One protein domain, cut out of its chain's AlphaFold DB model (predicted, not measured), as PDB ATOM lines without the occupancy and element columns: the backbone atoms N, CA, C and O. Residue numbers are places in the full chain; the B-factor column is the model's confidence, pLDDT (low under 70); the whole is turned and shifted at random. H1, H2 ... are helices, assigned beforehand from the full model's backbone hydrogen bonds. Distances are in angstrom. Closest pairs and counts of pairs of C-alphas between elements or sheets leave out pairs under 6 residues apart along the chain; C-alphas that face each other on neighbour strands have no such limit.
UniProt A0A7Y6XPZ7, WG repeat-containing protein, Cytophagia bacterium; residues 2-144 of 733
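Overview. This is residues 2 to 144 of the 733 residues of the protein "WG repeat-containing protein" of Cytophagia bacterium (UniProt A0A7Y6XPZ7). The printed part is a long rod of helices, its chain wound back and forth in staggered turns as a short solenoid: H1, H3, H5 and H7 form one row, slanted to the rod's length and pointing roughly the same way, and the shorter H2, H4 and H6 run back in a second row. Little H8 and then H9 make the end of the rod away from H1. You will find 143 residues with nine named helices, H1 to H9 in order, and no named strand, so the class is all helix. The whole is extended, with a radius of gyration of the C-alphas of 22.5 A and spans of 73 by 27 by 19 A.

Arrangement. Start with H1, residues 2 to 16, which with residues 9 to 14 alone touches H2, residues 19 to 28; the closest C-alphas are those of Ala 13 and Ser 21, 4.9 A, at a shallow tilt of 14 degrees, opposite ways. H2 touches H3, residues 35 to 51, at the C-alphas of Trp 19 and Tyr 42, 4.6 A; this hairpin has a shallow tilt of 33 degrees, only just short of steep. H1 and H3 are close but not clearly touching, with C-alphas 10 and 38 closest at 7.6 A. Next, H3 with residues 47 to 51 alone touches H4, residues 56 to 65, closest at C-alphas 51 and 58, 5.6 A. H4 touches H5, residues 72 to 83, closest at C-alphas 56 and 79, 6.0 A, at a tilt of 36 degrees, only just steep. H5 with residues 80 to 83 alone touches H6, residues 89 to 98, closest at C-alphas 83 and 91, 6.4 A. H6 touches H7, residues 102 to 120, closest at C-alphas 89 and 112, 5.7 A, opposite ways at a shallow tilt of 21 degrees. H7 only just touches H8, residues 125 to 128, with 3 pairs of C-alphas within 8 A, closest at C-alphas 116 and 125, 6.9 A. H9, residues 135 to 144, touches no helix but is near H8, with C-alphas 126 and 135 closest at 7.0 A. Each O i to N i+4 pair is within hydrogen-bond range in H1, H2, H3, H4, H6 and H9, against 6 of 8 in H5 and 13 of 15 in H7; H8 is too short for such a pair.

Along the chain. Find C-alpha 2 at (60.630, -23.314, -26.218), from which H1 runs 21.7 A to C-alpha 16. H3 spans 23.9 A, and H7, the longest helix, runs 25.6 A from C-alpha 102 at (21.896, -51.757, -22.620), with a kink of 25 degrees near residue 111. H9 ends at C-alpha 144, (-0.820, -62.243, -13.430).

Size, cuts and confidence. The C-alphas of Ile 2 and Thr 143, the two farthest apart, are 73.9 A apart. The printed part has no cut and no long link. Look at residues 2 to 3 for pLDDT under 70; the mean of the printed part is 92.0.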
ATOM      1  N   ILE A   2      61.774 -22.615 -25.604       61.69
ATOM      2  CA  ILE A   2      60.630 -23.314 -26.218       61.69
ATOM      3  C   ILE A   2      59.411 -23.365 -25.268       61.69
ATOM      4  O   ILE A   2      58.352 -22.882 -25.640       61.69
ATOM      5  N   GLU A   3      59.589 -23.762 -23.999       62.91
ATOM      6  CA  GLU A   3      58.515 -23.728 -22.973       62.91
ATOM      7  C   GLU A   3      57.873 -22.339 -22.782       62.91
ATOM      8  O   GLU A   3      56.672 -22.219 -22.561       62.91
ATOM      9  N   GLY A   4      58.661 -21.265 -22.913       74.56
ATOM     10  CA  GLY A   4      58.155 -19.895 -22.787       74.56
ATOM     11  C   GLY A   4      57.303 -19.453 -23.978       74.56
ATOM     12  O   GLY A   4      56.434 -18.607 -23.811       74.56
ATOM     13  N   ILE A   5      57.529 -20.027 -25.165       81.94
ATOM     14  CA  ILE A   5      56.725 -19.752 -26.363       81.94
ATOM     15  C   ILE A   5      55.386 -20.485 -26.267       81.94
ATOM     16  O   ILE A   5      54.358 -19.856 -26.491       81.94
ATOM     17  N   HIS A   6      55.389 -21.760 -25.854       89.69
ATOM     18  CA  HIS A   6      54.157 -22.534 -25.652       89.69
ATOM     19  C   HIS A   6      53.249 -21.858 -24.617       89.69
ATOM     20  O   HIS A   6      52.073 -21.635 -24.876       89.69
ATOM     21  N   SER A   7      53.812 -21.426 -23.484       86.94
ATOM     22  CA  SER A   7      53.041 -20.738 -22.445       86.94
ATOM     23  C   SER A   7      52.450 -19.400 -22.921       86.94
ATOM     24  O   SER A   7      51.306 -19.097 -22.597       86.94
ATOM     25  N   ILE A   8      53.179 -18.610 -23.721       89.00
ATOM     26  CA  ILE A   8      52.657 -17.347 -24.276       89.00
ATOM     27  C   ILE A   8      51.563 -17.605 -25.320       89.00
ATOM     28  O   ILE A   8      50.555 -16.900 -25.316       89.00
ATOM     29  N   ALA A   9      51.743 -18.597 -26.196       89.62
ATOM     30  CA  ALA A   9      50.746 -18.965 -27.199       89.62
ATOM     31  C   ALA A   9      49.456 -19.486 -26.543       89.62
ATOM     32  O   ALA A   9      48.368 -19.055 -26.915       89.62
ATOM     33  N   PHE A  10      49.578 -20.316 -25.504       92.75
ATOM     34  CA  PHE A  10      48.440 -20.798 -24.724       92.75
ATOM     35  C   PHE A  10      47.701 -19.660 -24.004       92.75
ATOM     36  O   PHE A  10      46.482 -19.573 -24.098       92.75
ATOM     37  N   LEU A  11      48.419 -18.724 -23.366       92.56
ATOM     38  CA  LEU A  11      47.809 -17.517 -22.782       92.56
ATOM     39  C   LEU A  11      47.090 -16.661 -23.838       92.56
ATOM     40  O   LEU A  11      46.086 -16.019 -23.536       92.56
ATOM     41  N   GLY A  12      47.598 -16.648 -25.073       93.12
ATOM     42  CA  GLY A  12      46.935 -16.023 -26.215       93.12
ATOM     43  C   GLY A  12      45.617 -16.712 -26.569       93.12
ATOM     44  O   GLY A  12      44.608 -16.028 -26.727       93.12
ATOM     45  N   ALA A  13      45.606 -18.047 -26.622       92.38
ATOM     46  CA  ALA A  13      44.388 -18.825 -26.835       92.38
ATOM     47  C   ALA A  13      43.369 -18.614 -25.703       92.38
ATOM     48  O   ALA A  13      42.204 -18.361 -25.990       92.38
ATOM     49  N   GLN A  14      43.814 -18.589 -24.442       94.56
ATOM     50  CA  GLN A  14      42.964 -18.293 -23.279       94.56
ATOM     51  C   GLN A  14      42.378 -16.878 -23.285       94.56
ATOM     52  O   GLN A  14      41.295 -16.653 -22.758       94.56
ATOM     53  N   ALA A  15      43.080 -15.901 -23.861       93.88
ATOM     54  CA  ALA A  15      42.564 -14.539 -23.967       93.88
ATOM     55  C   ALA A  15      41.460 -14.397 -25.034       93.88
ATOM     56  O   ALA A  15      40.659 -13.467 -24.947       93.88
ATOM     57  N   ILE A  16      41.450 -15.274 -26.045       94.81
ATOM     58  CA  ILE A  16      40.430 -15.318 -27.106       94.81
ATOM     59  C   ILE A  16      39.253 -16.207 -26.681       94.81
ATOM     60  O   ILE A  16      38.108 -15.832 -26.908       94.81
ATOM     61  N   ASP A  17      39.561 -17.347 -26.058       93.12
ATOM     62  CA  ASP A  17      38.629 -18.319 -25.481       93.12
ATOM     63  C   ASP A  17      37.594 -18.869 -26.476       93.12
ATOM     64  O   ASP A  17      36.390 -18.886 -26.242       93.12
ATOM     65  N   THR A  18      38.086 -19.312 -27.635       95.19
ATOM     66  CA  THR A  18      37.276 -19.953 -28.683       95.19
ATOM     67  C   THR A  18      37.829 -21.334 -29.006       95.19
ATOM     68  O   THR A  18      39.036 -21.565 -28.884       95.19
ATOM     69  N   TRP A  19      36.991 -22.263 -29.479       93.88
ATOM     70  CA  TRP A  19      37.493 -23.585 -29.864       93.88
ATOM     71  C   TRP A  19      38.550 -23.481 -30.976       93.88
ATOM     72  O   TRP A  19      39.514 -24.240 -30.964       93.88
ATOM     73  N   GLN A  20      38.435 -22.509 -31.892       95.94
ATOM     74  CA  GLN A  20      39.397 -22.277 -32.973       95.94
ATOM     75  C   GLN A  20      40.774 -21.899 -32.423       95.94
ATOM     76  O   GLN A  20      41.772 -22.460 -32.866       95.94
ATOM     77  N   SER A  21      40.843 -21.004 -31.431       95.75
ATOM     78  CA  SER A  21      42.124 -20.582 -30.853       95.75
ATOM     79  C   SER A  21      42.834 -21.713 -30.107       95.75
ATOM     80  O   SER A  21      44.055 -21.836 -30.191       95.75
ATOM     81  N   TYR A  22      42.088 -22.577 -29.411       96.25
ATOM     82  CA  TYR A  22      42.678 -23.772 -28.799       96.25
ATOM     83  C   TYR A  22      43.055 -24.817 -29.852       96.25
ATOM     84  O   TYR A  22      44.102 -25.445 -29.728       96.25
ATOM     85  N   LYS A  23      42.268 -24.963 -30.925       95.19
ATOM     86  CA  LYS A  23      42.584 -25.856 -32.046       95.19
ATOM     87  C   LYS A  23      43.875 -25.453 -32.758       95.19
ATOM     88  O   LYS A  23      44.715 -26.312 -33.005       95.19
ATOM     89  N   GLU A  24      44.056 -24.162 -33.025       95.44
ATOM     90  CA  GLU A  24      45.299 -23.611 -33.575       95.44
ATOM     91  C   GLU A  24      46.494 -23.914 -32.663       95.44
ATOM     92  O   GLU A  24      47.517 -24.400 -33.139       95.44
ATOM     93  N   PHE A  25      46.346 -23.719 -31.347       96.12
ATOM     94  CA  PHE A  25      47.393 -24.053 -30.378       96.12
ATOM     95  C   PHE A  25      47.747 -25.551 -30.379       96.12
ATOM     96  O   PHE A  25      48.925 -25.899 -30.418       96.12
ATOM     97  N   ILE A  26      46.743 -26.432 -30.358       95.62
ATOM     98  CA  ILE A  26      46.903 -27.897 -30.390       95.62
ATOM     99  C   ILE A  26      47.634 -28.341 -31.663       95.62
ATOM    100  O   ILE A  26      48.517 -29.197 -31.602       95.62
ATOM    101  N   ASP A  27      47.274 -27.761 -32.810       94.62
ATOM    102  CA  ASP A  27      47.858 -28.106 -34.108       94.62
ATOM    103  C   ASP A  27      49.293 -27.572 -34.260       94.62
ATOM    104  O   ASP A  27      50.136 -28.231 -34.876       94.62
ATOM    105  N   GLU A  28      49.593 -26.397 -33.695       95.12
ATOM    106  CA  GLU A  28      50.922 -25.776 -33.753       95.12
ATOM    107  C   GLU A  28      51.899 -26.362 -32.715       95.12
ATOM    108  O   GLU A  28      53.096 -26.486 -32.998       95.12
ATOM    109  N   PHE A  29      51.410 -26.770 -31.538       93.81
ATOM    110  CA  PHE A  29      52.232 -27.213 -30.404       93.81
ATOM    111  C   PHE A  29      51.806 -28.584 -29.827       93.81
ATOM    112  O   PHE A  29      51.451 -28.673 -28.649       93.81
ATOM    113  N   PRO A  30      51.911 -29.687 -30.596       92.44
ATOM    114  CA  PRO A  30      51.447 -31.015 -30.174       92.44
ATOM    115  C   PRO A  30      52.224 -31.634 -28.997       92.44
ATOM    116  O   PRO A  30      51.719 -32.535 -28.338       92.44
ATOM    117  N   ASP A  31      53.442 -31.155 -28.723       92.25
ATOM    118  CA  ASP A  31      54.302 -31.639 -27.632       92.25
ATOM    119  C   ASP A  31      54.331 -30.673 -26.422       92.25
ATOM    120  O   ASP A  31      55.230 -30.746 -25.578       92.25
ATOM    121  N   ALA A  32      53.414 -29.697 -26.351       92.19
ATOM    122  CA  ALA A  32      53.370 -28.728 -25.254       92.19
ATOM    123  C   ALA A  32      52.840 -29.334 -23.944       92.19
ATOM    124  O   ALA A  32      51.922 -30.145 -23.950       92.19
ATOM    125  N   GLU A  33      53.343 -28.862 -22.795       91.69
ATOM    126  CA  GLU A  33      52.807 -29.265 -21.480       91.69
ATOM    127  C   GLU A  33      51.332 -28.866 -21.299       91.69
ATOM    128  O   GLU A  33      50.592 -29.547 -20.599       91.69
ATOM    129  N   GLN A  34      50.897 -27.775 -21.941       94.75
ATOM    130  CA  GLN A  34      49.516 -27.279 -21.904       94.75
ATOM    131  C   GLN A  34      48.585 -28.000 -22.896       94.75
ATOM    132  O   GLN A  34      47.415 -27.640 -22.994       94.75
ATOM    133  N   PHE A  35      49.086 -28.980 -23.657       94.56
ATOM    134  CA  PHE A  35      48.320 -29.644 -24.715       94.56
ATOM    135  C   PHE A  35      47.025 -30.276 -24.193       94.56
ATOM    136  O   PHE A  35      45.962 -30.000 -24.735       94.56
ATOM    137  N   ASP A  36      47.094 -31.064 -23.115       94.31
ATOM    138  CA  ASP A  36      45.927 -31.775 -22.568       94.31
ATOM    139  C   ASP A  36      44.844 -30.809 -22.050       94.31
ATOM    140  O   ASP A  36      43.644 -31.071 -22.170       94.31
ATOM    141  N   GLU A  37      45.261 -29.670 -21.489       95.31
ATOM    142  CA  GLU A  37      44.357 -28.605 -21.042       95.31
ATOM    143  C   GLU A  37      43.695 -27.918 -22.244       95.31
ATOM    144  O   GLU A  37      42.472 -27.782 -22.282       95.31
ATOM    145  N   ALA A  38      44.487 -27.550 -23.257       93.94
ATOM    146  CA  ALA A  38      43.983 -26.953 -24.488       93.94
ATOM    147  C   ALA A  38      43.027 -27.891 -25.244       93.94
ATOM    148  O   ALA A  38      41.982 -27.443 -25.706       93.94
ATOM    149  N   ASP A  39      43.350 -29.184 -25.343       94.81
ATOM    150  CA  ASP A  39      42.520 -30.209 -25.990       94.81
ATOM    151  C   ASP A  39      41.187 -30.402 -25.262       94.81
ATOM    152  O   ASP A  39      40.138 -30.505 -25.901       94.81
ATOM    153  N   SER A  40      41.207 -30.355 -23.930       95.44
ATOM    154  CA  SER A  40      39.996 -30.417 -23.111       95.44
ATOM    155  C   SER A  40      39.103 -29.182 -23.313       95.44
ATOM    156  O   SER A  40      37.896 -29.334 -23.497       95.44
ATOM    157  N   LEU A  41      39.681 -27.972 -23.344       95.75
ATOM    158  CA  LEU A  41      38.957 -26.717 -23.613       95.75
ATOM    159  C   LEU A  41      38.415 -26.653 -25.046       95.75
ATOM    160  O   LEU A  41      37.264 -26.277 -25.250       95.75
ATOM    161  N   TYR A  42      39.206 -27.082 -26.034       95.38
ATOM    162  CA  TYR A  42      38.764 -27.220 -27.423       95.38
ATOM    163  C   TYR A  42      37.532 -28.123 -27.523       95.38
ATOM    164  O   TYR A  42      36.527 -27.719 -28.108       95.38
ATOM    165  N   LYS A  43      37.592 -29.324 -26.929       95.25
ATOM    166  CA  LYS A  43      36.492 -30.298 -26.955       95.25
ATOM    167  C   LYS A  43      35.246 -29.786 -26.230       95.25
ATOM    168  O   LYS A  43      34.146 -30.058 -26.705       95.25
ATOM    169  N   LEU A  44      35.401 -29.059 -25.120       95.69
ATOM    170  CA  LEU A  44      34.285 -28.449 -24.393       95.69
ATOM    171  C   LEU A  44      33.592 -27.377 -25.234       95.69
ATOM    172  O   LEU A  44      32.394 -27.469 -25.476       95.69
ATOM    173  N   LEU A  45      34.353 -26.396 -25.719       95.81
ATOM    174  CA  LEU A  45      33.797 -25.248 -26.433       95.81
ATOM    175  C   LEU A  45      33.172 -25.650 -27.769       95.81
ATOM    176  O   LEU A  45      32.141 -25.104 -28.146       95.81
ATOM    177  N   ILE A  46      33.752 -26.623 -28.482       94.75
ATOM    178  CA  ILE A  46      33.139 -27.113 -29.721       94.75
ATOM    179  C   ILE A  46      31.855 -27.901 -29.447       94.75
ATOM    180  O   ILE A  46      30.915 -27.791 -30.227       94.75
ATOM    181  N   PHE A  47      31.785 -28.661 -28.348       95.50
ATOM    182  CA  PHE A  47      30.550 -29.316 -27.914       95.50
ATOM    183  C   PHE A  47      29.473 -28.281 -27.583       95.50
ATOM    184  O   PHE A  47      28.385 -28.346 -28.153       95.50
ATOM    185  N   GLU A  48      29.793 -27.305 -26.732       94.56
ATOM    186  CA  GLU A  48      28.867 -26.240 -26.342       94.56
ATOM    187  C   GLU A  48      28.382 -25.453 -27.562       94.56
ATOM    188  O   GLU A  48      27.182 -25.279 -27.730       94.56
ATOM    189  N   GLU A  49      29.279 -25.043 -28.464       95.12
ATOM    190  CA  GLU A  49      28.912 -24.280 -29.663       95.12
ATOM    191  C   GLU A  49      28.066 -25.104 -30.644       95.12
ATOM    192  O   GLU A  49      27.067 -24.606 -31.163       95.12
ATOM    193  N   ARG A  50      28.440 -26.365 -30.908       94.88
ATOM    194  CA  ARG A  50      27.751 -27.213 -31.897       94.88
ATOM    195  C   ARG A  50      26.424 -27.773 -31.411       94.88
ATOM    196  O   ARG A  50      25.651 -28.226 -32.244       94.88
ATOM    197  N   THR A  51      26.165 -27.755 -30.106       95.06
ATOM    198  CA  THR A  51      24.924 -28.281 -29.513       95.06
ATOM    199  C   THR A  51      24.094 -27.217 -28.791       95.06
ATOM    200  O   THR A  51      23.075 -27.538 -28.183       95.06
ATOM    201  N   ALA A  52      24.489 -25.942 -28.889       93.31
ATOM    202  CA  ALA A  52      23.853 -24.823 -28.192       93.31
ATOM    203  C   ALA A  52      22.363 -24.639 -28.519       93.31
ATOM    204  O   ALA A  52      21.624 -24.093 -27.701       93.31
ATOM    205  N   ASP A  53      21.926 -25.035 -29.716       90.81
ATOM    206  CA  ASP A  53      20.528 -24.908 -30.136       90.81
ATOM    207  C   ASP A  53      19.619 -26.009 -29.571       90.81
ATOM    208  O   ASP A  53      18.399 -25.894 -29.684       90.81
ATOM    209  N   GLY A  54      20.199 -27.048 -28.957       90.25
ATOM    210  CA  GLY A  54      19.474 -28.178 -28.386       90.25
ATOM    211  C   GLY A  54      18.741 -29.038 -29.416       90.25
ATOM    212  O   GLY A  54      17.842 -29.783 -29.032       90.25
ATOM    213  N   LYS A  55      19.080 -28.931 -30.707       91.75
ATOM    214  CA  LYS A  55      18.356 -29.613 -31.785       91.75
ATOM    215  C   LYS A  55      18.866 -31.018 -32.053       91.75
ATOM    216  O   LYS A  55      20.063 -31.297 -31.943       91.75
ATOM    217  N   LEU A  56      17.965 -31.895 -32.491       92.50
ATOM    218  CA  LEU A  56      18.296 -33.284 -32.808       92.50
ATOM    219  C   LEU A  56      19.371 -33.373 -33.897       92.50
ATOM    220  O   LEU A  56      20.348 -34.106 -33.735       92.50
ATOM    221  N   ASP A  57      19.213 -32.610 -34.978       92.94
ATOM    222  CA  ASP A  57      20.166 -32.593 -36.094       92.94
ATOM    223  C   ASP A  57      21.558 -32.113 -35.660       92.94
ATOM    224  O   ASP A  57      22.569 -32.659 -36.110       92.94
ATOM    225  N   SER A  58      21.625 -31.143 -34.747       94.50
ATOM    226  CA  SER A  58      22.875 -30.612 -34.196       94.50
ATOM    227  C   SER A  58      23.591 -31.650 -33.329       94.50
ATOM    228  O   SER A  58      24.783 -31.904 -33.524       94.50
ATOM    229  N   TYR A  59      22.863 -32.345 -32.448       95.38
ATOM    230  CA  TYR A  59      23.419 -33.453 -31.668       95.38
ATOM    231  C   TYR A  59      23.887 -34.618 -32.547       95.38
ATOM    232  O   TYR A  59      24.990 -35.134 -32.345       95.38
ATOM    233  N   LYS A  60      23.090 -35.025 -33.543       95.38
ATOM    234  CA  LYS A  60      23.468 -36.098 -34.475       95.38
ATOM    235  C   LYS A  60      24.699 -35.724 -35.296       95.38
ATOM    236  O   LYS A  60      25.657 -36.494 -35.325       95.38
ATOM    237  N   SER A  61      24.726 -34.520 -35.868       96.12
ATOM    238  CA  SER A  61      25.878 -34.014 -36.627       96.12
ATOM    239  C   SER A  61      27.139 -33.967 -35.763       96.12
ATOM    240  O   SER A  61      28.209 -34.387 -36.201       96.12
ATOM    241  N   PHE A  62      27.024 -33.535 -34.503       96.69
ATOM    242  CA  PHE A  62      28.141 -33.550 -33.560       96.69
ATOM    243  C   PHE A  62      28.670 -34.972 -33.305       96.69
ATOM    244  O   PHE A  62      29.883 -35.184 -33.291       96.69
ATOM    245  N   MET A  63      27.789 -35.965 -33.153       95.81
ATOM    246  CA  MET A  63      28.193 -37.363 -32.953       95.81
ATOM    247  C   MET A  63      28.810 -38.005 -34.199       95.81
ATOM    248  O   MET A  63      29.701 -38.848 -34.066       95.81
ATOM    249  N   GLU A  64      28.361 -37.611 -35.390       95.12
ATOM    250  CA  GLU A  64      28.948 -38.035 -36.663       95.12
ATOM    251  C   GLU A  64      30.340 -37.422 -36.882       95.12
ATOM    252  O   GLU A  64      31.269 -38.131 -37.277       95.12
ATOM    253  N   GLU A  65      30.506 -36.127 -36.588       95.62
ATOM    254  CA  GLU A  65      31.784 -35.415 -36.710       95.62
ATOM    255  C   GLU A  65      32.801 -35.855 -35.633       95.62
ATOM    256  O   GLU A  65      33.997 -35.977 -35.922       95.62
ATOM    257  N   PHE A  66      32.349 -36.143 -34.403       93.88
ATOM    258  CA  PHE A  66      33.203 -36.429 -33.239       93.88
ATOM    259  C   PHE A  66      32.830 -37.736 -32.502       93.88
ATOM    260  O   PHE A  66      32.519 -37.712 -31.308       93.88
ATOM    261  N   PRO A  67      32.944 -38.924 -33.127       91.00
ATOM    262  CA  PRO A  67      32.465 -40.187 -32.542       91.00
ATOM    263  C   PRO A  67      33.175 -40.610 -31.243       91.00
ATOM    264  O   PRO A  67      32.604 -41.357 -30.446       91.00
ATOM    265  N   GLY A  68      34.411 -40.141 -31.024       90.00
ATOM    266  CA  GLY A  68      35.223 -40.391 -29.823       90.00
ATOM    267  C   GLY A  68      35.193 -39.262 -28.785       90.00
ATOM    268  O   GLY A  68      36.097 -39.181 -27.956       90.00
ATOM    269  N   THR A  69      34.216 -38.356 -28.869       93.06
ATOM    270  CA  THR A  69      34.050 -37.239 -27.928       93.06
ATOM    271  C   THR A  69      33.841 -37.721 -26.482       93.06
ATOM    272  O   THR A  69      33.084 -38.671 -26.264       93.06
ATOM    273  N   PRO A  70      34.449 -37.069 -25.467       93.81
ATOM    274  CA  PRO A  70      34.173 -37.376 -24.061       93.81
ATOM    275  C   PRO A  70      32.758 -36.956 -23.621       93.81
ATOM    276  O   PRO A  70      32.308 -37.364 -22.557       93.81
ATOM    277  N   TYR A  71      32.040 -36.174 -24.437       95.50
ATOM    278  CA  TYR A  71      30.674 -35.706 -24.161       95.50
ATOM    279  C   TYR A  71      29.588 -36.668 -24.654       95.50
ATOM    280  O   TYR A  71      28.404 -36.346 -24.604       95.50
ATOM    281  N   ARG A  72      29.963 -37.863 -25.124       93.50
ATOM    282  CA  ARG A  72      29.024 -38.862 -25.652       93.50
ATOM    283  C   ARG A  72      27.902 -39.189 -24.660       93.50
ATOM    284  O   ARG A  72      26.743 -39.247 -25.062       93.50
ATOM    285  N   ASP A  73      28.238 -39.321 -23.379       91.75
ATOM    286  CA  ASP A  73      27.286 -39.643 -22.308       91.75
ATOM    287  C   ASP A  73      26.369 -38.464 -21.934       91.75
ATOM    288  O   ASP A  73      25.402 -38.650 -21.208       91.75
ATOM    289  N   GLN A  74      26.644 -37.256 -22.443       93.81
ATOM    290  CA  GLN A  74      25.750 -36.096 -22.338       93.81
ATOM    291  C   GLN A  74      24.882 -35.949 -23.592       93.81
ATOM    292  O   GLN A  74      23.709 -35.617 -23.496       93.81
ATOM    293  N   VAL A  75      25.437 -36.245 -24.772       95.38
ATOM    294  CA  VAL A  75      24.744 -36.079 -26.057       95.38
ATOM    295  C   VAL A  75      23.713 -37.179 -26.314       95.38
ATOM    296  O   VAL A  75      22.600 -36.888 -26.739       95.38
ATOM    297  N   ILE A  76      24.055 -38.450 -26.073       95.69
ATOM    298  CA  ILE A  76      23.149 -39.569 -26.385       95.69
ATOM    299  C   ILE A  76      21.820 -39.490 -25.613       95.69
ATOM    300  O   ILE A  76      20.788 -39.726 -26.242       95.69
ATOM    301  N   PRO A  77      21.785 -39.152 -24.306       95.69
ATOM    302  CA  PRO A  77      20.523 -38.937 -23.599       95.69
ATOM    303  C   PRO A  77      19.642 -37.839 -24.212       95.69
ATOM    304  O   PRO A  77      18.431 -38.029 -24.304       95.69
ATOM    305  N   GLU A  78      20.223 -36.733 -24.688       95.12
ATOM    306  CA  GLU A  78      19.458 -35.673 -25.363       95.12
ATOM    307  C   GLU A  78      18.914 -36.147 -26.719       95.12
ATOM    308  O   GLU A  78      17.740 -35.932 -27.027       95.12
ATOM    309  N   ILE A  79      19.715 -36.899 -27.488       96.06
ATOM    310  CA  ILE A  79      19.238 -37.557 -28.715       96.06
ATOM    311  C   ILE A  79      18.070 -38.490 -28.389       96.06
ATOM    312  O   ILE A  79      17.043 -38.412 -29.057       96.06
ATOM    313  N   PHE A  80      18.192 -39.334 -27.356       96.12
ATOM    314  CA  PHE A  80      17.131 -40.251 -26.930       96.12
ATOM    315  C   PHE A  80      15.847 -39.500 -26.595       96.12
ATOM    316  O   PHE A  80      14.767 -39.874 -27.055       96.12
ATOM    317  N   LYS A  81      15.966 -38.427 -25.808       94.69
ATOM    318  CA  LYS A  81      14.850 -37.588 -25.379       94.69
ATOM    319  C   LYS A  81      14.079 -37.033 -26.575       94.69
ATOM    320  O   LYS A  81      12.868 -37.213 -26.647       94.69
ATOM    321  N   ILE A  82      14.763 -36.394 -27.523       94.00
ATOM    322  CA  ILE A  82      14.099 -35.749 -28.664       94.00
ATOM    323  C   ILE A  82      13.594 -36.805 -29.653       94.00
ATOM    324  O   ILE A  82      12.434 -36.764 -30.062       94.00
ATOM    325  N   SER A  83      14.417 -37.805 -29.986       94.94
ATOM    326  CA  SER A  83      14.072 -38.799 -31.006       94.94
ATOM    327  C   SER A  83      12.937 -39.730 -30.595       94.94
ATOM    328  O   SER A  83      12.334 -40.337 -31.468       94.94
ATOM    329  N   THR A  84      12.658 -39.882 -29.295       95.75
ATOM    330  CA  THR A  84      11.591 -40.759 -28.776       95.75
ATOM    331  C   THR A  84      10.412 -39.995 -28.165       95.75
ATOM    332  O   THR A  84       9.509 -40.608 -27.598       95.75
ATOM    333  N   ALA A  85      10.380 -38.664 -28.286       95.25
ATOM    334  CA  ALA A  85       9.352 -37.811 -27.685       95.25
ATOM    335  C   ALA A  85       7.931 -38.085 -28.199       95.25
ATOM    336  O   ALA A  85       6.962 -37.964 -27.453       95.25
ATOM    337  N   THR A  86       7.796 -38.533 -29.439       94.00
ATOM    338  CA  THR A  86       6.543 -39.018 -30.034       94.00
ATOM    339  C   THR A  86       6.033 -40.320 -29.411       94.00
ATOM    340  O   THR A  86       4.897 -40.698 -29.673       94.00
ATOM    341  N   ASN A  87       6.831 -41.022 -28.599       95.31
ATOM    342  CA  ASN A  87       6.461 -42.262 -27.914       95.31
ATOM    343  C   ASN A  87       5.871 -43.341 -28.844       95.31
ATOM    344  O   ASN A  87       4.921 -44.034 -28.480       95.31
ATOM    345  N   ARG A  88       6.407 -43.492 -30.057       94.75
ATOM    346  CA  ARG A  88       6.026 -44.596 -30.950       94.75
ATOM    347  C   ARG A  88       7.093 -45.678 -30.925       94.75
ATOM    348  O   ARG A  88       8.267 -45.410 -30.674       94.75
ATOM    349  N   ILE A  89       6.674 -46.912 -31.188       95.62
ATOM    350  CA  ILE A  89       7.555 -48.087 -31.149       95.62
ATOM    351  C   ILE A  89       8.711 -47.912 -32.142       95.62
ATOM    352  O   ILE A  89       9.865 -48.150 -31.794       95.62
ATOM    353  N   GLU A  90       8.406 -47.412 -33.336       95.50
ATOM    354  CA  GLU A  90       9.357 -47.219 -34.429       95.50
ATOM    355  C   GLU A  90      10.460 -46.219 -34.063       95.50
ATOM    356  O   GLU A  90      11.609 -46.381 -34.477       95.50
ATOM    357  N   ASP A  91      10.129 -45.205 -33.261       95.44
ATOM    358  CA  ASP A  91      11.067 -44.163 -32.848       95.44
ATOM    359  C   ASP A  91      12.091 -44.708 -31.835       95.44
ATOM    360  O   ASP A  91      13.292 -44.437 -31.936       95.44
ATOM    361  N   TYR A  92      11.647 -45.561 -30.905       96.25
ATOM    362  CA  TYR A  92      12.548 -46.289 -30.006       96.25
ATOM    363  C   TYR A  92      13.441 -47.281 -30.762       96.25
ATOM    364  O   TYR A  92      14.646 -47.334 -30.515       96.25
ATOM    365  N   GLU A  93      12.881 -48.064 -31.688       95.19
ATOM    366  CA  GLU A  93      13.655 -49.024 -32.486       95.19
ATOM    367  C   GLU A  93      14.707 -48.326 -33.356       95.19
ATOM    368  O   GLU A  93      15.853 -48.784 -33.436       95.19
ATOM    369  N   ALA A  94      14.345 -47.199 -33.980       96.56
ATOM    370  CA  ALA A  94      15.262 -46.383 -34.766       96.56
ATOM    371  C   ALA A  94      16.426 -45.867 -33.910       96.56
ATOM    372  O   ALA A  94      17.584 -46.021 -34.308       96.56
ATOM    373  N   PHE A  95      16.136 -45.341 -32.715       97.12
ATOM    374  CA  PHE A  95      17.169 -44.902 -31.778       97.12
ATOM    375  C   PHE A  95      18.104 -46.051 -31.378       97.12
ATOM    376  O   PHE A  95      19.321 -45.922 -31.495       97.12
ATOM    377  N   LEU A  96      17.561 -47.195 -30.948       95.25
ATOM    378  CA  LEU A  96      18.360 -48.328 -30.464       95.25
ATOM    379  C   LEU A  96      19.235 -48.957 -31.552       95.25
ATOM    380  O   LEU A  96      20.290 -49.521 -31.255       95.25
ATOM    381  N   LYS A  97      18.806 -48.867 -32.812       95.06
ATOM    382  CA  LYS A  97      19.591 -49.304 -33.967       95.06
ATOM    383  C   LYS A  97      20.801 -48.401 -34.212       95.06
ATOM    384  O   LYS A  97      21.855 -48.905 -34.597       95.06
ATOM    385  N   GLU A  98      20.642 -47.093 -34.029       95.19
ATOM    386  CA  GLU A  98      21.689 -46.089 -34.259       95.19
ATOM    387  C   GLU A  98      22.644 -45.974 -33.057       95.19
ATOM    388  O   GLU A  98      23.862 -45.907 -33.235       95.19
ATOM    389  N   TYR A  99      22.111 -46.066 -31.833       93.44
ATOM    390  CA  TYR A  99      22.841 -45.978 -30.564       93.44
ATOM    391  C   TYR A  99      22.598 -47.214 -29.675       93.44
ATOM    392  O   TYR A  99      21.914 -47.121 -28.651       93.44
ATOM    393  N   PRO A 100      23.166 -48.390 -30.012       91.12
ATOM    394  CA  PRO A 100      23.014 -49.586 -29.187       91.12
ATOM    395  C   PRO A 100      23.552 -49.364 -27.769       91.12
ATOM    396  O   PRO A 100      24.740 -49.103 -27.577       91.12
ATOM    397  N   SER A 101      22.675 -49.482 -26.774       90.31
ATOM    398  CA  SER A 101      23.001 -49.315 -25.357       90.31
ATOM    399  C   SER A 101      22.087 -50.186 -24.506       90.31
ATOM    400  O   SER A 101      20.872 -50.169 -24.694       90.31
ATOM    401  N   GLU A 102      22.660 -50.931 -23.561       89.94
ATOM    402  CA  GLU A 102      21.896 -51.757 -22.620       89.94
ATOM    403  C   GLU A 102      20.971 -50.899 -21.742       89.94
ATOM    404  O   GLU A 102      19.811 -51.248 -21.535       89.94
ATOM    405  N   GLU A 103      21.442 -49.730 -21.303       90.62
ATOM    406  CA  GLU A 103      20.668 -48.789 -20.487       90.62
ATOM    407  C   GLU A 103      19.403 -48.311 -21.217       90.62
ATOM    408  O   GLU A 103      18.289 -48.456 -20.708       90.62
ATOM    409  N   PHE A 104      19.551 -47.816 -22.449       93.06
ATOM    410  CA  PHE A 104      18.411 -47.328 -23.228       93.06
ATOM    411  C   PHE A 104      17.496 -48.456 -23.701       93.06
ATOM    412  O   PHE A 104      16.291 -48.237 -23.806       93.06
ATOM    413  N   GLN A 105      18.016 -49.668 -23.935       91.56
ATOM    414  CA  GLN A 105      17.173 -50.834 -24.224       91.56
ATOM    415  C   GLN A 105      16.207 -51.113 -23.070       91.56
ATOM    416  O   GLN A 105      15.020 -51.335 -23.307       91.56
ATOM    417  N   GLN A 106      16.681 -51.052 -21.822       87.88
ATOM    418  CA  GLN A 106      15.829 -51.269 -20.651       87.88
ATOM    419  C   GLN A 106      14.724 -50.212 -20.535       87.88
ATOM    420  O   GLN A 106      13.589 -50.551 -20.200       87.88
ATOM    421  N   ILE A 107      15.023 -48.944 -20.829       91.00
ATOM    422  CA  ILE A 107      14.025 -47.863 -20.789       91.00
ATOM    423  C   ILE A 107      13.017 -48.022 -21.937       91.00
ATOM    424  O   ILE A 107      11.807 -48.075 -21.703       91.00
ATOM    425  N   ALA A 108      13.512 -48.158 -23.169       93.62
ATOM    426  CA  ALA A 108      12.702 -48.245 -24.377       93.62
ATOM    427  C   ALA A 108      11.737 -49.433 -24.341       93.62
ATOM    428  O   ALA A 108      10.538 -49.249 -24.525       93.62
ATOM    429  N   TYR A 109      12.214 -50.644 -24.044       91.81
ATOM    430  CA  TYR A 109      11.352 -51.823 -24.106       91.81
ATOM    431  C   TYR A 109      10.310 -51.888 -22.982       91.81
ATOM    432  O   TYR A 109       9.233 -52.444 -23.200       91.81
ATOM    433  N   LYS A 110      10.562 -51.268 -21.819       89.50
ATOM    434  CA  LYS A 110       9.521 -51.082 -20.791       89.50
ATOM    435  C   LYS A 110       8.376 -50.210 -21.309       89.50
ATOM    436  O   LYS A 110       7.219 -50.529 -21.058       89.50
ATOM    437  N   ARG A 111       8.678 -49.142 -22.053       92.69
ATOM    438  CA  ARG A 111       7.663 -48.270 -22.668       92.69
ATOM    439  C   ARG A 111       6.986 -48.950 -23.865       92.69
ATOM    440  O   ARG A 111       5.760 -49.014 -23.911       92.69
ATOM    441  N   ILE A 112       7.762 -49.562 -24.769       94.81
ATOM    442  CA  ILE A 112       7.253 -50.327 -25.922       94.81
ATOM    443  C   ILE A 112       6.280 -51.423 -25.469       94.81
ATOM    444  O   ILE A 112       5.243 -51.593 -26.105       94.81
ATOM    445  N   TYR A 113       6.556 -52.127 -24.363       92.75
ATOM    446  CA  TYR A 113       5.634 -53.128 -23.815       92.75
ATOM    447  C   TYR A 113       4.244 -52.557 -23.541       92.75
ATOM    448  O   TYR A 113       3.251 -53.125 -23.990       92.75
ATOM    449  N   HIS A 114       4.159 -51.422 -22.847       93.19
ATOM    450  CA  HIS A 114       2.871 -50.829 -22.508       93.19
ATOM    451  C   HIS A 114       2.158 -50.218 -23.720       93.19
ATOM    452  O   HIS A 114       0.942 -50.357 -23.834       93.19
ATOM    453  N   ILE A 115       2.900 -49.625 -24.659       95.31
ATOM    454  CA  ILE A 115       2.341 -49.119 -25.924       95.31
ATOM    455  C   ILE A 115       1.764 -50.274 -26.750       95.31
ATOM    456  O   ILE A 115       0.638 -50.200 -27.240       95.31
ATOM    457  N   PHE A 116       2.521 -51.367 -26.879       95.06
ATOM    458  CA  PHE A 116       2.102 -52.556 -27.613       95.06
ATOM    459  C   PHE A 116       0.891 -53.218 -26.951       95.06
ATOM    460  O   PHE A 116      -0.067 -53.562 -27.638       95.06
ATOM    461  N   LYS A 117       0.912 -53.356 -25.618       92.69
ATOM    462  CA  LYS A 117      -0.187 -53.925 -24.830       92.69
ATOM    463  C   LYS A 117      -1.497 -53.172 -25.062       92.69
ATOM    464  O   LYS A 117      -2.515 -53.826 -25.258       92.69
ATOM    465  N   GLU A 118      -1.469 -51.840 -25.076       92.94
ATOM    466  CA  GLU A 118      -2.662 -51.016 -25.312       92.94
ATOM    467  C   GLU A 118      -3.196 -51.172 -26.746       92.94
ATOM    468  O   GLU A 118      -4.395 -51.324 -26.960       92.94
ATOM    469  N   LYS A 119      -2.301 -51.179 -27.744       93.00
ATOM    470  CA  LYS A 119      -2.688 -51.211 -29.165       93.00
ATOM    471  C   LYS A 119      -3.079 -52.596 -29.680       93.00
ATOM    472  O   LYS A 119      -3.938 -52.704 -30.553       93.00
ATOM    473  N   TYR A 120      -2.416 -53.644 -29.198       93.31
ATOM    474  CA  TYR A 120      -2.463 -54.983 -29.796       93.31
ATOM    475  C   TYR A 120      -2.753 -56.099 -28.784       93.31
ATOM    476  O   TYR A 120      -2.889 -57.257 -29.177       93.31
ATOM    477  N   GLY A 121      -2.854 -55.776 -27.492       91.38
ATOM    478  CA  GLY A 121      -2.878 -56.761 -26.415       91.38
ATOM    479  C   GLY A 121      -1.477 -57.264 -26.054       91.38
ATOM    480  O   GLY A 121      -0.516 -57.132 -26.809       91.38
ATOM    481  N   SER A 122      -1.333 -57.843 -24.861       88.81
ATOM    482  CA  SER A 122      -0.017 -58.266 -24.365       88.81
ATOM    483  C   SER A 122       0.446 -59.615 -24.921       88.81
ATOM    484  O   SER A 122       1.652 -59.835 -24.993       88.81
ATOM    485  N   GLU A 123      -0.463 -60.508 -25.330       88.31
ATOM    486  CA  GLU A 123      -0.163 -61.923 -25.626       88.31
ATOM    487  C   GLU A 123       0.890 -62.121 -26.724       88.31
ATOM    488  O   GLU A 123       1.753 -62.992 -26.611       88.31
ATOM    489  N   ASP A 124       0.856 -61.279 -27.758       90.75
ATOM    490  CA  ASP A 124       1.749 -61.383 -28.913       90.75
ATOM    491  C   ASP A 124       3.076 -60.627 -28.735       90.75
ATOM    492  O   ASP A 124       3.944 -60.713 -29.600       90.75
ATOM    493  N   PHE A 125       3.300 -59.919 -27.624       92.12
ATOM    494  CA  PHE A 125       4.481 -59.061 -27.459       92.12
ATOM    495  C   PHE A 125       5.814 -59.794 -27.717       92.12
ATOM    496  O   PHE A 125       6.634 -59.364 -28.530       92.12
ATOM    497  N   LEU A 126       6.007 -60.960 -27.091       91.06
ATOM    498  CA  LEU A 126       7.241 -61.753 -27.205       91.06
ATOM    499  C   LEU A 126       7.436 -62.399 -28.587       91.06
ATOM    500  O   LEU A 126       8.534 -62.848 -28.909       91.06
ATOM    501  N   LYS A 127       6.395 -62.436 -29.428       90.69
ATOM    502  CA  LYS A 127       6.506 -62.868 -30.826       90.69
ATOM    503  C   LYS A 127       7.179 -61.800 -31.685       90.69
ATOM    504  O   LYS A 127       7.926 -62.152 -32.596       90.69
ATOM    505  N   TYR A 128       6.915 -60.524 -31.402       90.06
ATOM    506  CA  TYR A 128       7.539 -59.392 -32.092       90.06
ATOM    507  C   TYR A 128       8.918 -59.059 -31.510       90.06
ATOM    508  O   TYR A 128       9.827 -58.724 -32.265       90.06
ATOM    509  N   PHE A 129       9.109 -59.257 -30.200       88.12
ATOM    510  CA  PHE A 129      10.362 -58.967 -29.493       88.12
ATOM    511  C   PHE A 129      10.946 -60.209 -28.786       88.12
ATOM    512  O   PHE A 129      10.981 -60.268 -27.555       88.12
ATOM    513  N   PRO A 130      11.421 -61.229 -29.530       81.81
ATOM    514  CA  PRO A 130      11.834 -62.517 -28.956       81.81
ATOM    515  C   PRO A 130      13.201 -62.501 -28.253       81.81
ATOM    516  O   PRO A 130      13.557 -63.470 -27.588       81.81
ATOM    517  N   SER A 131      14.001 -61.448 -28.434       80.00
ATOM    518  CA  SER A 131      15.403 -61.385 -27.992       80.00
ATOM    519  C   SER A 131      15.612 -60.572 -26.710       80.00
ATOM    520  O   SER A 131      16.691 -60.028 -26.510       80.00
ATOM    521  N   LEU A 132      14.586 -60.460 -25.859       81.00
ATOM    522  CA  LEU A 132      14.658 -59.716 -24.599       81.00
ATOM    523  C   LEU A 132      15.170 -60.595 -23.452       81.00
ATOM    524  O   LEU A 132      14.603 -61.651 -23.177       81.00
ATOM    525  N   ASP A 133      16.166 -60.103 -22.715       79.62
ATOM    526  CA  ASP A 133      16.771 -60.811 -21.573       79.62
ATOM    527  C   ASP A 133      15.795 -61.066 -20.405       79.62
ATOM    528  O   ASP A 133      16.051 -61.896 -19.537       79.62
ATOM    529  N   TRP A 134      14.658 -60.368 -20.380       78.56
ATOM    530  CA  TRP A 134      13.639 -60.417 -19.325       78.56
ATOM    531  C   TRP A 134      12.284 -60.946 -19.825       78.56
ATOM    532  O   TRP A 134      11.240 -60.670 -19.233       78.56
ATOM    533  N   ALA A 135      12.284 -61.749 -20.895       83.25
ATOM    534  CA  ALA A 135      11.077 -62.381 -21.441       83.25
ATOM    535  C   ALA A 135      10.294 -63.219 -20.405       83.25
ATOM    536  O   ALA A 135       9.059 -63.242 -20.424       83.25
ATOM    537  N   ASP A 136      10.995 -63.856 -19.462       83.88
ATOM    538  CA  ASP A 136      10.378 -64.600 -18.356       83.88
ATOM    539  C   ASP A 136       9.579 -63.674 -17.423       83.88
ATOM    540  O   ASP A 136       8.465 -64.008 -17.010       83.88
ATOM    541  N   SER A 137      10.102 -62.476 -17.135       85.94
ATOM    542  CA  SER A 137       9.406 -61.462 -16.335       85.94
ATOM    543  C   SER A 137       8.137 -60.977 -17.034       85.94
ATOM    544  O   SER A 137       7.092 -60.887 -16.390       85.94
ATOM    545  N   ILE A 138       8.186 -60.747 -18.352       86.06
ATOM    546  CA  ILE A 138       7.000 -60.376 -19.146       86.06
ATOM    547  C   ILE A 138       5.946 -61.476 -19.088       86.06
ATOM    548  O   ILE A 138       4.782 -61.202 -18.804       86.06
ATOM    549  N   SER A 139       6.357 -62.725 -19.308       87.31
ATOM    550  CA  SER A 139       5.454 -63.880 -19.290       87.31
ATOM    551  C   SER A 139       4.745 -64.029 -17.938       87.31
ATOM    552  O   SER A 139       3.555 -64.357 -17.873       87.31
ATOM    553  N   ASN A 140       5.462 -63.755 -16.842       88.25
ATOM    554  CA  ASN A 140       4.889 -63.743 -15.500       88.25
ATOM    555  C   ASN A 140       3.855 -62.618 -15.329       88.25
ATOM    556  O   ASN A 140       2.734 -62.888 -14.899       88.25
ATOM    557  N   VAL A 141       4.191 -61.383 -15.716       87.19
ATOM    558  CA  VAL A 141       3.273 -60.232 -15.645       87.19
ATOM    559  C   VAL A 141       2.011 -60.481 -16.472       87.19
ATOM    560  O   VAL A 141       0.908 -60.374 -15.944       87.19
ATOM    561  N   GLN A 142       2.153 -60.937 -17.720       88.25
ATOM    562  CA  GLN A 142       1.031 -61.320 -18.583       88.25
ATOM    563  C   GLN A 142       0.123 -62.360 -17.919       88.25
ATOM    564  O   GLN A 142      -1.098 -62.279 -18.015       88.25
ATOM    565  N   THR A 143       0.701 -63.347 -17.231       88.75
ATOM    566  CA  THR A 143      -0.073 -64.376 -16.525       88.75
ATOM    567  C   THR A 143      -0.832 -63.795 -15.335       88.75
ATOM    568  O   THR A 143      -1.991 -64.146 -15.119       88.75
ATOM    569  N   LEU A 144      -0.199 -62.900 -14.574       88.94
ATOM    570  CA  LEU A 144      -0.820 -62.243 -13.430       88.94
ATOM    571  C   LEU A 144      -1.958 -61.311 -13.849       88.94
ATOM    572  O   LEU A 144      -2.918 -61.193 -13.097       88.94
TER     573      LEU A 144